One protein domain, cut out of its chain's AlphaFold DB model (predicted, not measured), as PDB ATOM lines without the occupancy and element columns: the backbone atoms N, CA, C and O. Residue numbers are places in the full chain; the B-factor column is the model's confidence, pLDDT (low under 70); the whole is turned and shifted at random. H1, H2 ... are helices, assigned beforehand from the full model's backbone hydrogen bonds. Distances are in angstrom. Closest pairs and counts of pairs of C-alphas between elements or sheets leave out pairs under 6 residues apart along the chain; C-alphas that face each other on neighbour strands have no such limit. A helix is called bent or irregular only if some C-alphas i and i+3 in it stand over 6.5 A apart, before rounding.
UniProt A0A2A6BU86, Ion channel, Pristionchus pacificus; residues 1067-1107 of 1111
ATOM      1  N   PHE A1067     160.984 333.797 252.422       83.62
ATOM      2  CA  PHE A1067     162.433 333.635 252.273       83.62
ATOM      3  C   PHE A1067     163.100 334.857 251.612       83.62
ATOM      4  O   PHE A1067     164.220 335.220 251.982       83.62
ATOM      5  N   ASN A1068     162.398 335.552 250.705       86.31
ATOM      6  CA  ASN A1068     162.927 336.737 250.033       86.31
ATOM      7  C   ASN A1068     162.977 337.959 250.965       86.31
ATOM      8  O   ASN A1068     163.996 338.646 250.972       86.31
ATOM      9  N   LYS A1069     161.960 338.212 251.808       86.12
ATOM     10  CA  LYS A1069     162.038 339.236 252.875       86.12
ATOM     11  C   LYS A1069     163.137 338.929 253.888       86.12
ATOM     12  O   LYS A1069     163.818 339.854 254.323       86.12
ATOM     13  N   ILE A1070     163.331 337.660 254.261       86.75
ATOM     14  CA  ILE A1070     164.398 337.257 255.193       86.75
ATOM     15  C   ILE A1070     165.772 337.597 254.597       86.75
ATOM     16  O   ILE A1070     166.543 338.321 255.225       86.75
ATOM     17  N   ILE A1071     166.059 337.158 253.366       87.12
ATOM     18  CA  ILE A1071     167.321 337.480 252.678       87.12
ATOM     19  C   ILE A1071     167.455 338.988 252.425       87.12
ATOM     20  O   ILE A1071     168.530 339.542 252.636       87.12
ATOM     21  N   GLY A1072     166.379 339.667 252.024       86.31
ATOM     22  CA  GLY A1072     166.365 341.107 251.769       86.31
ATOM     23  C   GLY A1072     166.686 341.935 253.014       86.31
ATOM     24  O   GLY A1072     167.533 342.824 252.953       86.31
ATOM     25  N   ASN A1073     166.087 341.607 254.161       87.75
ATOM     26  CA  ASN A1073     166.348 342.303 255.422       87.75
ATOM     27  C   ASN A1073     167.727 341.960 256.004       87.75
ATOM     28  O   ASN A1073     168.412 342.864 256.474       87.75
ATOM     29  N   ILE A1074     168.180 340.701 255.931       86.44
ATOM     30  CA  ILE A1074     169.534 340.317 256.377       86.44
ATOM     31  C   ILE A1074     170.604 340.967 255.488       86.44
ATOM     32  O   ILE A1074     171.573 341.521 256.005       86.44
ATOM     33  N   GLY A1075     170.423 340.958 254.165       82.19
ATOM     34  CA  GLY A1075     171.322 341.617 253.214       82.19
ATOM     35  C   GLY A1075     171.323 343.139 253.359       82.19
ATOM     36  O   GLY A1075     172.386 343.756 253.334       82.19
ATOM     37  N   GLY A1076     170.153 343.744 253.587       85.81
ATOM     38  CA  GLY A1076     170.011 345.171 253.874       85.81
ATOM     39  C   GLY A1076     170.717 345.579 255.168       85.81
ATOM     40  O   GLY A1076     171.521 346.507 255.155       85.81
ATOM     41  N   LEU A1077     170.491 344.855 256.270       87.62
ATOM     42  CA  LEU A1077     171.162 345.108 257.550       87.62
ATOM     43  C   LEU A1077     172.676 344.869 257.467       87.62
ATOM     44  O   LEU A1077     173.441 345.718 257.915       87.62
ATOM     45  N   GLY A1078     173.129 343.771 256.853       81.88
ATOM     46  CA  GLY A1078     174.559 343.487 256.668       81.88
ATOM     47  C   GLY A1078     175.275 344.548 255.826       81.88
ATOM     48  O   GLY A1078     176.369 344.995 256.187       81.88
ATOM     49  N   GLY A1079     174.621 345.012 254.756       84.00
ATOM     50  CA  GLY A1079     175.115 346.084 253.896       84.00
ATOM     51  C   GLY A1079     175.131 347.455 254.577       84.00
ATOM     52  O   GLY A1079     176.112 348.181 254.442       84.00
ATOM     53  N   VAL A1080     174.094 347.810 255.343       86.69
ATOM     54  CA  VAL A1080     174.000 349.117 256.024       86.69
ATOM     55  C   VAL A1080     174.895 349.200 257.262       86.69
ATOM     56  O   VAL A1080     175.548 350.220 257.463       86.69
ATOM     57  N   VAL A1081     174.940 348.157 258.095       84.62
ATOM     58  CA  VAL A1081     175.667 348.189 259.378       84.62
ATOM     59  C   VAL A1081     177.166 347.957 259.187       84.62
ATOM     60  O   VAL A1081     177.970 348.596 259.862       84.62
ATOM     61  N   CYS A1082     177.554 347.066 258.267       82.25
ATOM     62  CA  CYS A1082     178.945 346.620 258.129       82.25
ATOM     63  C   CYS A1082     179.526 346.780 256.711       82.25
ATOM     64  O   CYS A1082     180.690 346.439 256.504       82.25
ATOM     65  N   GLY A1083     178.747 347.231 255.720       81.06
ATOM     66  CA  GLY A1083     179.166 347.235 254.310       81.06
ATOM     67  C   GLY A1083     179.322 345.837 253.696       81.06
ATOM     68  O   GLY A1083     179.829 345.711 252.582       81.06
ATOM     69  N   LEU A1084     178.914 344.781 254.409       79.62
ATOM     70  CA  LEU A1084     179.159 343.395 254.021       79.62
ATOM     71  C   LEU A1084     178.109 342.920 253.021       79.62
ATOM     72  O   LEU A1084     176.908 343.054 253.244       79.62
ATOM     73  N   ASN A1085     178.577 342.271 251.960       81.75
ATOM     74  CA  ASN A1085     177.739 341.469 251.080       81.75
ATOM     75  C   ASN A1085     178.174 339.990 251.150       81.75
ATOM     76  O   ASN A1085     179.127 339.633 251.847       81.75
ATOM     77  N   MET A1086     177.474 339.105 250.435       81.69
ATOM     78  CA  MET A1086     177.774 337.669 250.475       81.69
ATOM     79  C   MET A1086     179.165 337.324 249.901       81.69
ATOM     80  O   MET A1086     179.775 336.356 250.343       81.69
ATOM     81  N   ILE A1087     179.703 338.131 248.977       85.62
ATOM     82  CA  ILE A1087     181.073 337.977 248.456       85.62
ATOM     83  C   ILE A1087     182.088 338.316 249.551       85.62
ATOM     84  O   ILE A1087     183.047 337.571 249.715       85.62
ATOM     85  N   THR A1088     181.845 339.338 250.378       84.25
ATOM     86  CA  THR A1088     182.753 339.697 251.484       84.25
ATOM     87  C   THR A1088     182.905 338.566 252.510       84.25
ATOM     88  O   THR A1088     183.988 338.359 253.052       84.25
ATOM     89  N   PHE A1089     181.859 337.760 252.733       81.94
ATOM     90  CA  PHE A1089     181.969 336.529 253.530       81.94
ATOM     91  C   PHE A1089     182.876 335.475 252.873       81.94
ATOM     92  O   PHE A1089     183.671 334.839 253.568       81.94
ATOM     93  N   PHE A1090     182.816 335.313 251.547       86.50
ATOM     94  CA  PHE A1090     183.749 334.447 250.816       86.50
ATOM     95  C   PHE A1090     185.182 335.004 250.797       86.50
ATOM     96  O   PHE A1090     186.122 334.217 250.873       86.50
ATOM     97  N   GLU A1091     185.374 336.325 250.770       86.06
ATOM     98  CA  GLU A1091     186.693 336.970 250.884       86.06
ATOM     99  C   GLU A1091     187.316 336.741 252.268       86.06
ATOM    100  O   GLU A1091     188.467 336.309 252.353       86.06
ATOM    101  N   PHE A1092     186.554 336.925 253.355       86.25
ATOM    102  CA  PHE A1092     187.008 336.565 254.705       86.25
ATOM    103  C   PHE A1092     187.303 335.065 254.832       86.25
ATOM    104  O   PHE A1092     188.316 334.692 255.423       86.25
ATOM    105  N   GLY A1093     186.471 334.201 254.241       86.56
ATOM    106  CA  GLY A1093     186.718 332.760 254.186       86.56
ATOM    107  C   GLY A1093     188.015 332.415 253.447       86.56
ATOM    108  O   GLY A1093     188.853 331.688 253.976       86.56
ATOM    109  N   PHE A1094     188.233 332.977 252.258       89.81
ATOM    110  CA  PHE A1094     189.459 332.784 251.482       89.81
ATOM    111  C   PHE A1094     190.694 333.300 252.233       89.81
ATOM    112  O   PHE A1094     191.718 332.615 252.292       89.81
ATOM    113  N   PHE A1095     190.594 334.465 252.876       87.25
ATOM    114  CA  PHE A1095     191.672 334.995 253.702       87.25
ATOM    115  C   PHE A1095     192.004 334.055 254.871       87.25
ATOM    116  O   PHE A1095     193.163 333.682 255.034       87.25
ATOM    117  N   LEU A1096     191.009 333.618 255.647       88.94
ATOM    118  CA  LEU A1096     191.215 332.795 256.846       88.94
ATOM    119  C   LEU A1096     191.626 331.345 256.548       88.94
ATOM    120  O   LEU A1096     192.414 330.783 257.306       88.94
ATOM    121  N   PHE A1097     191.121 330.738 255.468       89.19
ATOM    122  CA  PHE A1097     191.349 329.318 255.155       89.19
ATOM    123  C   PHE A1097     192.392 329.060 254.059       89.19
ATOM    124  O   PHE A1097     192.924 327.954 253.998       89.19
ATOM    125  N   VAL A1098     192.723 330.046 253.216       86.69
ATOM    126  CA  VAL A1098     193.741 329.899 252.157       86.69
ATOM    127  C   VAL A1098     194.935 330.811 252.411       86.69
ATOM    128  O   VAL A1098     196.062 330.330 252.528       86.69
ATOM    129  N   GLN A1099     194.720 332.121 252.543       83.81
ATOM    130  CA  GLN A1099     195.826 333.085 252.548       83.81
ATOM    131  C   GLN A1099     196.580 333.148 253.888       83.81
ATOM    132  O   GLN A1099     197.812 333.220 253.899       83.81
ATOM    133  N   LEU A1100     195.876 333.058 255.018       86.62
ATOM    134  CA  LEU A1100     196.473 333.027 256.354       86.62
ATOM    135  C   LEU A1100     197.261 331.720 256.590       86.62
ATOM    136  O   LEU A1100     198.427 331.816 256.973       86.62
ATOM    137  N   PRO A1101     196.745 330.507 256.283       84.12
ATOM    138  CA  PRO A1101     197.528 329.282 256.432       84.12
ATOM    139  C   PRO A1101     198.703 329.223 255.452       84.12
ATOM    140  O   PRO A1101     199.791 328.809 255.846       84.12
ATOM    141  N   TYR A1102     198.538 329.697 254.209       83.62
ATOM    142  CA  TYR A1102     199.634 329.758 253.235       83.62
ATOM    143  C   TYR A1102     200.760 330.705 253.676       83.62
ATOM    144  O   TYR A1102     201.930 330.339 253.588       83.62
ATOM    145  N   THR A1103     200.442 331.892 254.208       78.56
ATOM    146  CA  THR A1103     201.472 332.820 254.717       78.56
ATOM    147  C   THR A1103     202.121 332.333 256.015       78.56
ATOM    148  O   THR A1103     203.334 332.471 256.166       78.56
ATOM    149  N   LEU A1104     201.371 331.685 256.915       79.75
ATOM    150  CA  LEU A1104     201.935 331.026 258.101       79.75
ATOM    151  C   LEU A1104     202.861 329.854 257.733       79.75
ATOM    152  O   LEU A1104     203.918 329.709 258.343       79.75
ATOM    153  N   LEU A1105     202.512 329.051 256.721       76.00
ATOM    154  CA  LEU A1105     203.369 327.981 256.199       76.00
ATOM    155  C   LEU A1105     204.616 328.535 255.498       76.00
ATOM    156  O   LEU A1105     205.715 328.066 255.775       76.00
ATOM    157  N   ALA A1106     204.475 329.555 254.646       72.75
ATOM    158  CA  ALA A1106     205.597 330.175 253.940       72.75
ATOM    159  C   ALA A1106     206.609 330.816 254.907       72.75
ATOM    160  O   ALA A1106     207.812 330.586 254.782       72.75
ATOM    161  N   ASN A1107     206.140 331.535 255.931       66.88
ATOM    162  CA  ASN A1107     207.013 332.087 256.972       66.88
ATOM    163  C   ASN A1107     207.742 330.993 257.775       66.88
ATOM    164  O   ASN A1107     208.834 331.238 258.274       66.88
TER     165      ASN A1107
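What this domain is: This is residues 1067 to 1107 of the 1111 residues of the protein "Ion channel" of Pristionchus pacificus (UniProt A0A2A6BU86). Two helices, H1 and then the longer H2, follow each other along a rod, joined by a step of three residues, 1083 to 1085, with no packing of one helix along the other. The printed part has 41 residues, with two named helices and no named strand; the class is all helix. It is extended, with a radius of gyration of the C-alphas of 14.4 A and spans of 45 by 19 by 9 A.

How they stand to each other: H1, residues 1067 to 1082, and H2, residues 1086 to 1107, are only just apart, their closest C-alphas 8.0 A from each other. Residues 1067 to 1073 of H1 and 1087 to 1107 of H2 stand free. In H1 every O i to N i+4 pair is within hydrogen-bond range; in H2, 16 of 18 are.

Where its parts are: H1 begins at C-alpha 1067 (162.433, 333.635, 252.273) and is 21.8 A long from first to last C-alpha. H2 is 30.5 A long and ends at C-alpha 1107 (207.013, 332.087, 256.972). H2 is neither bent nor irregular, but only just: C-alphas 1097 and 1100 are 6.4 A apart.

The domain as a whole: The two C-alphas farthest apart, of Lys 1069 and Asn 1107, are 45.7 A apart. The printed part has no cut, and the link from H1 to H2 is tight. The mean pLDDT of the printed part is 83.9; residue 1107 is under 70.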